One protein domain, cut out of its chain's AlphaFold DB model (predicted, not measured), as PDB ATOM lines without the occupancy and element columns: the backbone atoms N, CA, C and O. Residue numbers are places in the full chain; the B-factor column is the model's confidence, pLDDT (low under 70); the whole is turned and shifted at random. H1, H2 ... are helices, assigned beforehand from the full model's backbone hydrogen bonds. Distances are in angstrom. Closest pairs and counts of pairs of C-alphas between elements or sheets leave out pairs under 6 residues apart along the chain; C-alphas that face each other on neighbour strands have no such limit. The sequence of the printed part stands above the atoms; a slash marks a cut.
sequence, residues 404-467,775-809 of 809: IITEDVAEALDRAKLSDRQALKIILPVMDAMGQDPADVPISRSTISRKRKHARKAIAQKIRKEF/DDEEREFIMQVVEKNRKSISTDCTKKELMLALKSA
ATOM      1  N   ILE A 404     206.656 120.834 174.227       76.88
ATOM      2  CA  ILE A 404     205.241 121.003 174.603       76.88
ATOM      3  C   ILE A 404     204.334 119.847 174.124       76.88
ATOM      4  O   ILE A 404     203.270 119.616 174.691       76.88
ATOM      5  N   ILE A 405     204.729 119.115 173.076       82.62
ATOM      6  CA  ILE A 405     204.009 117.921 172.596       82.62
ATOM      7  C   ILE A 405     204.792 116.681 173.041       82.62
ATOM      8  O   ILE A 405     205.559 116.127 172.255       82.62
ATOM      9  N   THR A 406     204.618 116.292 174.304       85.12
ATOM     10  CA  THR A 406     205.120 115.024 174.857       85.12
ATOM     11  C   THR A 406     204.269 113.836 174.388       85.12
ATOM     12  O   THR A 406     203.242 114.016 173.721       85.12
ATOM     13  N   GLU A 407     204.666 112.614 174.756       83.38
ATOM     14  CA  GLU A 407     203.861 111.415 174.497       83.38
ATOM     15  C   GLU A 407     202.481 111.497 175.170       83.38
ATOM     16  O   GLU A 407     201.479 111.322 174.479       83.38
ATOM     17  N   ASP A 408     202.386 111.891 176.448       82.50
ATOM     18  CA  ASP A 408     201.099 112.033 177.160       82.50
ATOM     19  C   ASP A 408     200.168 113.056 176.501       82.50
ATOM     20  O   ASP A 408     198.960 112.838 176.383       82.50
ATOM     21  N   VAL A 409     200.731 114.177 176.031       85.38
ATOM     22  CA  VAL A 409     199.980 115.200 175.296       85.38
ATOM     23  C   VAL A 409     199.470 114.627 173.971       85.38
ATOM     24  O   VAL A 409     198.326 114.888 173.597       85.38
ATOM     25  N   ALA A 410     200.259 113.804 173.274       85.19
ATOM     26  CA  ALA A 410     199.800 113.108 172.076       85.19
ATOM     27  C   ALA A 410     198.693 112.076 172.385       85.19
ATOM     28  O   ALA A 410     197.667 112.094 171.699       85.19
ATOM     29  N   GLU A 411     198.837 111.245 173.429       85.19
ATOM     30  CA  GLU A 411     197.803 110.276 173.837       85.19
ATOM     31  C   GLU A 411     196.485 110.978 174.202       85.19
ATOM     32  O   GLU A 411     195.408 110.572 173.753       85.19
ATOM     33  N   ALA A 412     196.558 112.067 174.974       84.88
ATOM     34  CA  ALA A 412     195.395 112.838 175.404       84.88
ATOM     35  C   ALA A 412     194.678 113.518 174.224       84.88
ATOM     36  O   ALA A 412     193.450 113.453 174.129       84.88
ATOM     37  N   LEU A 413     195.422 114.129 173.290       87.38
ATOM     38  CA  LEU A 413     194.859 114.733 172.074       87.38
ATOM     39  C   LEU A 413     194.207 113.691 171.150       87.38
ATOM     40  O   LEU A 413     193.196 113.989 170.504       87.38
ATOM     41  N   ASP A 414     194.775 112.484 171.077       85.62
ATOM     42  CA  ASP A 414     194.229 111.364 170.307       85.62
ATOM     43  C   ASP A 414     192.941 110.833 170.948       85.62
ATOM     44  O   ASP A 414     191.905 110.798 170.280       85.62
ATOM     45  N   ARG A 415     192.950 110.541 172.256       83.50
ATOM     46  CA  ARG A 415     191.764 110.116 173.024       83.50
ATOM     47  C   ARG A 415     190.629 111.143 172.991       83.50
ATOM     48  O   ARG A 415     189.461 110.759 172.924       83.50
ATOM     49  N   ALA A 416     190.959 112.435 173.014       85.44
ATOM     50  CA  ALA A 416     190.005 113.537 172.878       85.44
ATOM     51  C   ALA A 416     189.519 113.762 171.430       85.44
ATOM     52  O   ALA A 416     188.690 114.642 171.192       85.44
ATOM     53  N   LYS A 417     190.008 112.978 170.453       86.62
ATOM     54  CA  LYS A 417     189.647 113.036 169.023       86.62
ATOM     55  C   LYS A 417     189.916 114.401 168.371       86.62
ATOM     56  O   LYS A 417     189.271 114.778 167.391       86.62
ATOM     57  N   LEU A 418     190.898 115.142 168.887       87.44
ATOM     58  CA  LEU A 418     191.237 116.488 168.428       87.44
ATOM     59  C   LEU A 418     192.147 116.423 167.196       87.44
ATOM     60  O   LEU A 418     193.277 115.942 167.271       87.44
ATOM     61  N   SER A 419     191.702 116.956 166.056       85.75
ATOM     62  CA  SER A 419     192.581 117.144 164.889       85.75
ATOM     63  C   SER A 419     193.716 118.130 165.196       85.75
ATOM     64  O   SER A 419     193.579 118.979 166.076       85.75
ATOM     65  N   ASP A 420     194.817 118.097 164.439       87.12
ATOM     66  CA  ASP A 420     195.970 118.996 164.660       87.12
ATOM     67  C   ASP A 420     195.593 120.488 164.651       87.12
ATOM     68  O   ASP A 420     196.227 121.303 165.315       87.12
ATOM     69  N   ARG A 421     194.533 120.854 163.914       84.75
ATOM     70  CA  ARG A 421     193.984 122.220 163.888       84.75
ATOM     71  C   ARG A 421     193.212 122.575 165.162       84.75
ATOM     72  O   ARG A 421     193.201 123.740 165.541       84.75
ATOM     73  N   GLN A 422     192.557 121.608 165.805       88.88
ATOM     74  CA  GLN A 422     191.881 121.808 167.092       88.88
ATOM     75  C   GLN A 422     192.890 121.800 168.243       88.88
ATOM     76  O   GLN A 422     192.816 122.672 169.098       88.88
ATOM     77  N   ALA A 423     193.875 120.895 168.208       87.75
ATOM     78  CA  ALA A 423     194.996 120.879 169.145       87.75
ATOM     79  C   ALA A 423     195.724 122.236 169.166       87.75
ATOM     80  O   ALA A 423     195.842 122.847 170.220       87.75
ATOM     81  N   LEU A 424     196.096 122.770 167.994       88.12
ATOM     82  CA  LEU A 424     196.717 124.096 167.867       88.12
ATOM     83  C   LEU A 424     195.863 125.219 168.489       88.12
ATOM     84  O   LEU A 424     196.386 126.067 169.206       88.12
ATOM     85  N   LYS A 425     194.544 125.196 168.246       87.56
ATOM     86  CA  LYS A 425     193.581 126.174 168.782       87.56
ATOM     87  C   LYS A 425     193.345 126.078 170.292       87.56
ATOM     88  O   LYS A 425     192.790 127.015 170.852       87.56
ATOM     89  N   ILE A 426     193.715 124.968 170.928       88.50
ATOM     90  CA  ILE A 426     193.614 124.778 172.382       88.50
ATOM     91  C   ILE A 426     194.955 125.102 173.046       88.50
ATOM     92  O   ILE A 426     194.980 125.773 174.069       88.50
ATOM     93  N   ILE A 427     196.070 124.671 172.450       87.31
ATOM     94  CA  ILE A 427     197.402 124.813 173.044       87.31
ATOM     95  C   ILE A 427     197.875 126.271 173.033       87.31
ATOM     96  O   ILE A 427     198.348 126.734 174.062       87.31
ATOM     97  N   LEU A 428     197.713 127.019 171.930       84.56
ATOM     98  CA  LEU A 428     198.209 128.404 171.876       84.56
ATOM     99  C   LEU A 428     197.560 129.321 172.941       84.56
ATOM    100  O   LEU A 428     198.316 129.961 173.667       84.56
ATOM    101  N   PRO A 429     196.223 129.339 173.150       85.81
ATOM    102  CA  PRO A 429     195.618 130.125 174.234       85.81
ATOM    103  C   PRO A 429     195.955 129.624 175.647       85.81
ATOM    104  O   PRO A 429     195.911 130.398 176.596       85.81
ATOM    105  N   VAL A 430     196.278 128.335 175.813       86.19
ATOM    106  CA  VAL A 430     196.748 127.801 177.104       86.19
ATOM    107  C   VAL A 430     198.174 128.269 177.398       86.19
ATOM    108  O   VAL A 430     198.471 128.586 178.543       86.19
ATOM    109  N   MET A 431     199.039 128.360 176.385       83.25
ATOM    110  CA  MET A 431     200.401 128.877 176.540       83.25
ATOM    111  C   MET A 431     200.427 130.388 176.804       83.25
ATOM    112  O   MET A 431     201.125 130.821 177.719       83.25
ATOM    113  N   ASP A 432     199.588 131.155 176.105       84.62
ATOM    114  CA  ASP A 432     199.322 132.576 176.379       84.62
ATOM    115  C   ASP A 432     198.901 132.789 177.849       84.62
ATOM    116  O   ASP A 432     199.549 133.510 178.607       84.62
ATOM    117  N   ALA A 433     197.905 132.024 178.317       85.69
ATOM    118  CA  ALA A 433     197.454 132.031 179.712       85.69
ATOM    119  C   ALA A 433     198.491 131.508 180.735       85.69
ATOM    120  O   ALA A 433     198.295 131.676 181.939       85.69
ATOM    121  N   MET A 434     199.581 130.880 180.281       84.69
ATOM    122  CA  MET A 434     200.731 130.465 181.097       84.69
ATOM    123  C   MET A 434     201.914 131.449 181.016       84.69
ATOM    124  O   MET A 434     202.972 131.163 181.572       84.69
ATOM    125  N   GLY A 435     201.759 132.603 180.356       81.38
ATOM    126  CA  GLY A 435     202.821 133.605 180.227       81.38
ATOM    127  C   GLY A 435     203.902 133.222 179.209       81.38
ATOM    128  O   GLY A 435     205.084 133.491 179.425       81.38
ATOM    129  N   GLN A 436     203.522 132.552 178.121       80.38
ATOM    130  CA  GLN A 436     204.384 132.288 176.967       80.38
ATOM    131  C   GLN A 436     203.790 132.984 175.743       80.38
ATOM    132  O   GLN A 436     202.683 132.634 175.338       80.38
ATOM    133  N   ASP A 437     204.519 133.932 175.145       78.69
ATOM    134  CA  ASP A 437     204.068 134.617 173.929       78.69
ATOM    135  C   ASP A 437     203.854 133.588 172.798       78.69
ATOM    136  O   ASP A 437     204.808 132.894 172.421       78.69
ATOM    137  N   PRO A 438     202.637 133.465 172.228       77.81
ATOM    138  CA  PRO A 438     202.353 132.548 171.125       77.81
ATOM    139  C   PRO A 438     203.254 132.696 169.887       77.81
ATOM    140  O   PRO A 438     203.299 131.762 169.085       77.81
ATOM    141  N   ALA A 439     203.953 133.823 169.711       75.62
ATOM    142  CA  ALA A 439     204.936 134.034 168.649       75.62
ATOM    143  C   ALA A 439     206.284 133.330 168.912       75.62
ATOM    144  O   ALA A 439     206.898 132.822 167.973       75.62
ATOM    145  N   ASP A 440     206.725 133.247 170.173       75.69
ATOM    146  CA  ASP A 440     207.981 132.584 170.568       75.69
ATOM    147  C   ASP A 440     207.853 131.054 170.660       75.69
ATOM    148  O   ASP A 440     208.849 130.316 170.599       75.69
ATOM    149  N   VAL A 441     206.618 130.561 170.791       74.94
ATOM    150  CA  VAL A 441     206.291 129.135 170.867       74.94
ATOM    151  C   VAL A 441     206.598 128.434 169.528       74.94
ATOM    152  O   VAL A 441     205.942 128.709 168.522       74.94
ATOM    153  N   PRO A 442     207.495 127.426 169.476       70.50
ATOM    154  CA  PRO A 442     207.871 126.728 168.236       70.50
ATOM    155  C   PRO A 442     206.817 125.700 167.751       70.50
ATOM    156  O   PRO A 442     207.148 124.641 167.203       70.50
ATOM    157  N   ILE A 443     205.526 125.984 167.952       79.56
ATOM    158  CA  ILE A 443     204.403 125.131 167.560       79.56
ATOM    159  C   ILE A 443     203.747 125.661 166.288       79.56
ATOM    160  O   ILE A 443     203.143 126.724 166.249       79.56
ATOM    161  N   SER A 444     203.738 124.809 165.269       84.25
ATOM    162  CA  SER A 444     202.856 124.930 164.115       84.25
ATOM    163  C   SER A 444     201.992 123.674 163.986       84.25
ATOM    164  O   SER A 444     202.272 122.635 164.597       84.25
ATOM    165  N   ARG A 445     200.981 123.714 163.107       85.88
ATOM    166  CA  ARG A 445     200.212 122.516 162.731       85.88
ATOM    167  C   ARG A 445     201.129 121.362 162.288       85.88
ATOM    168  O   ARG A 445     200.861 120.220 162.647       85.88
ATOM    169  N   SER A 446     202.191 121.635 161.522       82.19
ATOM    170  CA  SER A 446     203.119 120.598 161.045       82.19
ATOM    171  C   SER A 446     204.097 120.123 162.125       82.19
ATOM    172  O   SER A 446     204.564 118.989 162.050       82.19
ATOM    173  N   THR A 447     204.377 120.921 163.161       83.69
ATOM    174  CA  THR A 447     205.074 120.436 164.366       83.69
ATOM    175  C   THR A 447     204.190 119.471 165.157       83.69
ATOM    176  O   THR A 447     204.640 118.366 165.443       83.69
ATOM    177  N   ILE A 448     202.922 119.823 165.427       85.19
ATOM    178  CA  ILE A 448     201.964 118.932 166.117       85.19
ATOM    179  C   ILE A 448     201.797 117.616 165.348       85.19
ATOM    180  O   ILE A 448     201.943 116.548 165.932       85.19
ATOM    181  N   SER A 449     201.546 117.692 164.037       84.81
ATOM    182  CA  SER A 449     201.319 116.512 163.191       84.81
ATOM    183  C   SER A 449     202.521 115.555 163.202       84.81
ATOM    184  O   SER A 449     202.369 114.364 163.472       84.81
ATOM    185  N   ARG A 450     203.747 116.079 163.020       85.12
ATOM    186  CA  ARG A 450     204.983 115.275 163.072       85.12
ATOM    187  C   ARG A 450     205.226 114.663 164.453       85.12
ATOM    188  O   ARG A 450     205.534 113.477 164.523       85.12
ATOM    189  N   LYS A 451     205.075 115.436 165.539       86.00
ATOM    190  CA  LYS A 451     205.303 114.925 166.903       86.00
ATOM    191  C   LYS A 451     204.265 113.875 167.306       86.00
ATOM    192  O   LYS A 451     204.651 112.851 167.854       86.00
ATOM    193  N   ARG A 452     202.991 114.036 166.926       87.62
ATOM    194  CA  ARG A 452     201.967 112.987 167.103       87.62
ATOM    195  C   ARG A 452     202.299 111.728 166.306       87.62
ATOM    196  O   ARG A 452     202.275 110.653 166.891       87.62
ATOM    197  N   LYS A 453     202.672 111.826 165.020       83.75
ATOM    198  CA  LYS A 453     203.061 110.638 164.231       83.75
ATOM    199  C   LYS A 453     204.301 109.935 164.803       83.75
ATOM    200  O   LYS A 453     204.357 108.707 164.790       83.75
ATOM    201  N   HIS A 454     205.255 110.691 165.355       85.06
ATOM    202  CA  HIS A 454     206.407 110.136 166.071       85.06
ATOM    203  C   HIS A 454     205.993 109.411 167.360       85.06
ATOM    204  O   HIS A 454     206.275 108.225 167.486       85.06
ATOM    205  N   ALA A 455     205.276 110.081 168.271       83.69
ATOM    206  CA  ALA A 455     204.812 109.504 169.536       83.69
ATOM    207  C   ALA A 455     203.954 108.248 169.312       83.69
ATOM    208  O   ALA A 455     204.227 107.205 169.893       83.69
ATOM    209  N   ARG A 456     202.990 108.291 168.379       83.75
ATOM    210  CA  ARG A 456     202.187 107.124 167.964       83.75
ATOM    211  C   ARG A 456     203.064 105.922 167.606       83.75
ATOM    212  O   ARG A 456     202.839 104.826 168.111       83.75
ATOM    213  N   LYS A 457     204.081 106.135 166.764       79.19
ATOM    214  CA  LYS A 457     205.012 105.084 166.333       79.19
ATOM    215  C   LYS A 457     205.912 104.604 167.476       79.19
ATOM    216  O   LYS A 457     206.121 103.401 167.592       79.19
ATOM    217  N   ALA A 458     206.414 105.505 168.319       80.12
ATOM    218  CA  ALA A 458     207.259 105.179 169.468       80.12
ATOM    219  C   ALA A 458     206.495 104.347 170.513       80.12
ATOM    220  O   ALA A 458     206.940 103.255 170.864       80.12
ATOM    221  N   ILE A 459     205.300 104.791 170.909       76.44
ATOM    222  CA  ILE A 459     204.413 104.085 171.841       76.44
ATOM    223  C   ILE A 459     204.011 102.717 171.274       76.44
ATOM    224  O   ILE A 459     204.118 101.716 171.976       76.44
ATOM    225  N   ALA A 460     203.625 102.629 169.995       69.25
ATOM    226  CA  ALA A 460     203.319 101.347 169.356       69.25
ATOM    227  C   ALA A 460     204.541 100.409 169.294       69.25
ATOM    228  O   ALA A 460     204.408  99.204 169.501       69.25
ATOM    229  N   GLN A 461     205.750 100.933 169.065       73.06
ATOM    230  CA  GLN A 461     206.985 100.143 169.111       73.06
ATOM    231  C   GLN A 461     207.351  99.701 170.536       73.06
ATOM    232  O   GLN A 461     207.804  98.570 170.700       73.06
ATOM    233  N   LYS A 462     207.104 100.527 171.560       77.62
ATOM    234  CA  LYS A 462     207.235 100.173 172.985       77.62
ATOM    235  C   LYS A 462     206.263  99.034 173.339       77.62
ATOM    236  O   LYS A 462     206.709  97.945 173.689       77.62
ATOM    237  N   ILE A 463     204.974  99.197 173.017       67.94
ATOM    238  CA  ILE A 463     203.905  98.177 173.124       67.94
ATOM    239  C   ILE A 463     204.210  96.885 172.336       67.94
ATOM    240  O   ILE A 463     203.687  95.819 172.671       67.94
ATOM    241  N   ARG A 464     205.006  96.937 171.259       64.88
ATOM    242  CA  ARG A 464     205.441  95.748 170.497       64.88
ATOM    243  C   ARG A 464     206.701  95.082 171.074       64.88
ATOM    244  O   ARG A 464     206.855  93.888 170.863       64.88
ATOM    245  N   LYS A 465     207.568  95.806 171.795       67.19
ATOM    246  CA  LYS A 465     208.797  95.275 172.424       67.19
ATOM    247  C   LYS A 465     208.581  94.730 173.836       67.19
ATOM    248  O   LYS A 465     209.179  93.726 174.189       67.19
ATOM    249  N   GLU A 466     207.725  95.375 174.625       69.62
ATOM    250  CA  GLU A 466     207.374  94.960 175.997       69.62
ATOM    251  C   GLU A 466     206.422  93.747 176.020       69.62
ATOM    252  O   GLU A 466     206.149  93.167 177.065       69.62
ATOM    253  N   PHE A 467     205.905  93.357 174.855       50.81
ATOM    254  CA  PHE A 467     204.934  92.285 174.679       50.81
ATOM    255  C   PHE A 467     205.637  90.953 174.402       50.81
ATOM    256  O   PHE A 467     205.724  90.506 173.259       50.81
ATOM    257  N   ASP A 775     195.905 107.972 156.856       69.00
ATOM    258  CA  ASP A 775     197.020 107.030 156.809       69.00
ATOM    259  C   ASP A 775     196.674 105.759 157.608       69.00
ATOM    260  O   ASP A 775     196.179 105.849 158.733       69.00
ATOM    261  N   ASP A 776     196.853 104.578 157.010       58.06
ATOM    262  CA  ASP A 776     196.423 103.310 157.616       58.06
ATOM    263  C   ASP A 776     197.388 102.763 158.677       58.06
ATOM    264  O   ASP A 776     196.916 102.210 159.670       58.06
ATOM    265  N   GLU A 777     198.702 102.974 158.538       66.06
ATOM    266  CA  GLU A 777     199.664 102.629 159.598       66.06
ATOM    267  C   GLU A 777     199.429 103.517 160.824       66.06
ATOM    268  O   GLU A 777     199.371 103.056 161.964       66.06
ATOM    269  N   GLU A 778     199.224 104.815 160.588       65.62
ATOM    270  CA  GLU A 778     198.970 105.772 161.656       65.62
ATOM    271  C   GLU A 778     197.641 105.498 162.379       65.62
ATOM    272  O   GLU A 778     197.562 105.689 163.593       65.62
ATOM    273  N   ARG A 779     196.616 104.987 161.679       70.38
ATOM    274  CA  ARG A 779     195.377 104.488 162.304       70.38
ATOM    275  C   ARG A 779     195.626 103.295 163.224       70.38
ATOM    276  O   ARG A 779     195.037 103.268 164.303       70.38
ATOM    277  N   GLU A 780     196.469 102.336 162.833       67.00
ATOM    278  CA  GLU A 780     196.818 101.188 163.684       67.00
ATOM    279  C   GLU A 780     197.430 101.666 165.010       67.00
ATOM    280  O   GLU A 780     196.962 101.300 166.092       67.00
ATOM    281  N   PHE A 781     198.403 102.579 164.925       74.31
ATOM    282  CA  PHE A 781     199.059 103.150 166.099       74.31
ATOM    283  C   PHE A 781     198.098 103.985 166.964       74.31
ATOM    284  O   PHE A 781     198.126 103.854 168.185       74.31
ATOM    285  N   ILE A 782     197.202 104.787 166.368       75.69
ATOM    286  CA  ILE A 782     196.163 105.532 167.112       75.69
ATOM    287  C   ILE A 782     195.283 104.582 167.933       75.69
ATOM    288  O   ILE A 782     194.989 104.878 169.090       75.69
ATOM    289  N   MET A 783     194.862 103.446 167.368       76.00
ATOM    290  CA  MET A 783     194.016 102.490 168.092       76.00
ATOM    291  C   MET A 783     194.753 101.893 169.298       76.00
ATOM    292  O   MET A 783     194.196 101.889 170.393       76.00
ATOM    293  N   GLN A 784     196.017 101.490 169.130       73.25
ATOM    294  CA  GLN A 784     196.848 100.943 170.214       73.25
ATOM    295  C   GLN A 784     197.138 101.977 171.316       73.25
ATOM    296  O   GLN A 784     197.024 101.663 172.500       73.25
ATOM    297  N   VAL A 785     197.438 103.226 170.941       78.88
ATOM    298  CA  VAL A 785     197.634 104.349 171.876       78.88
ATOM    299  C   VAL A 785     196.358 104.642 172.670       78.88
ATOM    300  O   VAL A 785     196.393 104.731 173.897       78.88
ATOM    301  N   VAL A 786     195.209 104.760 171.997       79.50
ATOM    302  CA  VAL A 786     193.928 105.053 172.661       79.50
ATOM    303  C   VAL A 786     193.480 103.893 173.553       79.50
ATOM    304  O   VAL A 786     192.886 104.137 174.604       79.50
ATOM    305  N   GLU A 787     193.765 102.644 173.181       75.19
ATOM    306  CA  GLU A 787     193.481 101.471 174.012       75.19
ATOM    307  C   GLU A 787     194.360 101.440 175.275       75.19
ATOM    308  O   GLU A 787     193.819 101.315 176.376       75.19
ATOM    309  N   LYS A 788     195.681 101.650 175.143       78.06
ATOM    310  CA  LYS A 788     196.614 101.813 176.278       78.06
ATOM    311  C   LYS A 788     196.130 102.916 177.222       78.06
ATOM    312  O   LYS A 788     195.945 102.666 178.412       78.06
ATOM    313  N   ASN A 789     195.855 104.109 176.693       79.88
ATOM    314  CA  ASN A 789     195.451 105.258 177.500       79.88
ATOM    315  C   ASN A 789     194.099 105.044 178.212       79.88
ATOM    316  O   ASN A 789     193.906 105.495 179.340       79.88
ATOM    317  N   ARG A 790     193.153 104.324 177.587       76.88
ATOM    318  CA  ARG A 790     191.878 103.926 178.220       76.88
ATOM    319  C   ARG A 790     192.062 102.942 179.378       76.88
ATOM    320  O   ARG A 790     191.243 102.968 180.290       76.88
ATOM    321  N   LYS A 791     193.097 102.094 179.345       74.19
ATOM    322  CA  LYS A 791     193.423 101.149 180.428       74.19
ATOM    323  C   LYS A 791     194.155 101.834 181.588       74.19
ATOM    324  O   LYS A 791     193.860 101.527 182.735       74.19
ATOM    325  N   SER A 792     195.053 102.786 181.312       72.19
ATOM    326  CA  SER A 792     195.786 103.524 182.355       72.19
ATOM    327  C   SER A 792     194.982 104.653 183.016       72.19
ATOM    328  O   SER A 792     195.227 104.975 184.176       72.19
ATOM    329  N   ILE A 793     194.027 105.268 182.307       73.44
ATOM    330  CA  ILE A 793     193.237 106.402 182.808       73.44
ATOM    331  C   ILE A 793     191.740 106.141 182.576       73.44
ATOM    332  O   ILE A 793     191.270 106.157 181.436       73.44
ATOM    333  N   SER A 794     190.969 105.973 183.656       71.56
ATOM    334  CA  SER A 794     189.502 105.818 183.613       71.56
ATOM    335  C   SER A 794     188.791 107.019 182.961       71.56
ATOM    336  O   SER A 794     189.337 108.121 182.887       71.56
ATOM    337  N   THR A 795     187.562 106.837 182.466       67.69
ATOM    338  CA  THR A 795     186.712 107.954 182.004       67.69
ATOM    339  C   THR A 795     186.340 108.904 183.133       67.69
ATOM    340  O   THR A 795     186.317 110.113 182.920       67.69
ATOM    341  N   ASP A 796     186.129 108.362 184.327       68.38
ATOM    342  CA  ASP A 796     185.613 109.073 185.499       68.38
ATOM    343  C   ASP A 796     186.727 109.334 186.529       68.38
ATOM    344  O   ASP A 796     186.501 109.349 187.737       68.38
ATOM    345  N   CYS A 797     187.960 109.507 186.035       71.69
ATOM    346  CA  CYS A 797     189.157 109.662 186.857       71.69
ATOM    347  C   CYS A 797     189.178 110.975 187.660       71.69
ATOM    348  O   CYS A 797     188.814 112.052 187.174       71.69
ATOM    349  N   THR A 798     189.673 110.912 188.895       77.69
ATOM    350  CA  THR A 798     189.922 112.106 189.707       77.69
ATOM    351  C   THR A 798     191.277 112.738 189.381       77.69
ATOM    352  O   THR A 798     192.188 112.110 188.836       77.69
ATOM    353  N   LYS A 799     191.467 113.996 189.812       77.50
ATOM    354  CA  LYS A 799     192.772 114.676 189.730       77.50
ATOM    355  C   LYS A 799     193.896 113.871 190.407       77.50
ATOM    356  O   LYS A 799     195.042 114.015 189.996       77.50
ATOM    357  N   LYS A 800     193.601 113.048 191.426       75.81
ATOM    358  CA  LYS A 800     194.618 112.221 192.097       75.81
ATOM    359  C   LYS A 800     195.076 111.065 191.209       75.81
ATOM    360  O   LYS A 800     196.282 110.916 191.047       75.81
ATOM    361  N   GLU A 801     194.157 110.311 190.599       73.88
ATOM    362  CA  GLU A 801     194.531 109.235 189.665       73.88
ATOM    363  C   GLU A 801     195.282 109.780 188.448       73.88
ATOM    364  O   GLU A 801     196.325 109.242 188.092       73.88
ATOM    365  N   LEU A 802     194.820 110.888 187.853       75.12
ATOM    366  CA  LEU A 802     195.500 111.495 186.703       75.12
ATOM    367  C   LEU A 802     196.937 111.936 187.049       75.12
ATOM    368  O   LEU A 802     197.863 111.702 186.280       75.12
ATOM    369  N   MET A 803     197.138 112.527 188.234       76.31
ATOM    370  CA  MET A 803     198.463 112.900 188.755       76.31
ATOM    371  C   MET A 803     199.348 111.698 189.121       76.31
ATOM    372  O   MET A 803     200.551 111.884 189.297       76.31
ATOM    373  N   LEU A 804     198.773 110.506 189.298       73.69
ATOM    374  CA  LEU A 804     199.504 109.271 189.582       73.69
ATOM    375  C   LEU A 804     199.901 108.579 188.273       73.69
ATOM    376  O   LEU A 804     201.069 108.245 188.111       73.69
ATOM    377  N   ALA A 805     198.981 108.483 187.307       67.31
ATOM    378  CA  ALA A 805     199.256 107.977 185.960       67.31
ATOM    379  C   ALA A 805     200.368 108.776 185.250       67.31
ATOM    380  O   ALA A 805     201.287 108.189 184.689       67.31
ATOM    381  N   LEU A 806     200.348 110.113 185.364       68.31
ATOM    382  CA  LEU A 806     201.396 111.018 184.854       68.31
ATOM    383  C   LEU A 806     202.728 110.962 185.639       68.31
ATOM    384  O   LEU A 806     203.631 111.752 185.374       68.31
ATOM    385  N   LYS A 807     202.848 110.081 186.640       66.62
ATOM    386  CA  LYS A 807     204.081 109.822 187.409       66.62
ATOM    387  C   LYS A 807     204.558 108.369 187.315       66.62
ATOM    388  O   LYS A 807     205.577 108.037 187.913       66.62
ATOM    389  N   SER A 808     203.822 107.517 186.606       51.59
ATOM    390  CA  SER A 808     204.114 106.093 186.414       51.59
ATOM    391  C   SER A 808     204.409 105.743 184.947       51.59
ATOM    392  O   SER A 808     204.260 104.584 184.562       51.59
ATOM    393  N   ALA A 809     204.749 106.745 184.130       45.28
ATOM    394  CA  ALA A 809     205.030 106.647 182.696       45.28
ATOM    395  C   ALA A 809     206.505 106.962 182.397       45.28
ATOM    396  O   ALA A 809     207.046 106.291 181.483       45.28
TER     397      ALA A 809
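AT A GLANCE: This is residues 404 to 467 and 775 to 809 of the 809 residues of an uncharacterized protein of Culex quinquefasciatus (UniProt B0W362). Two long helices, H3 and H4, cross as an X, and short H1 packs on both near the crossing. H2 makes a corner with H3's first end; H5 sits beyond H4's last end. The printed part has 99 residues with five named helices, H1 to H5 in chain order: all helix, compact, radius of gyration of the C-alphas 14.2 A, spans 42 by 35 by 20 A.

HOW THE PARTS SIT: H1, residues 407 to 415, touches residues 451 to 459 of H3, residues 445 to 465, about perpendicular at 80 degrees; the closest C-alphas, Glu 407 and Ala 455, are 5.4 A apart. H2, residues 420 to 432, touches H3 with residues 420 to 424 alone, at 74 degrees. H4, residues 776 to 792, touches H1 at 81 degrees, and H3 at 69.8 degrees, a steep tilt only just short of perpendicular. H5, residues 799 to 805, is close to H4 but not clearly touching. Every O i to N i+4 pair is within hydrogen-bond range in H1, H3, H4 and H5; in H2, 8 of 9.

IN THESE COORDINATES: H3 is 30.2 A long, H4 24.7 A. C-alpha 407 is at (203.861, 111.415, 174.497), C-alpha 805 at (199.256, 107.977, 185.960).

THE WHOLE: Residues 468 to 774 are cut out, a 24.5 A gap between C-alphas. The link H2 to H3 is long. Confidence is under 70 in 18 residues.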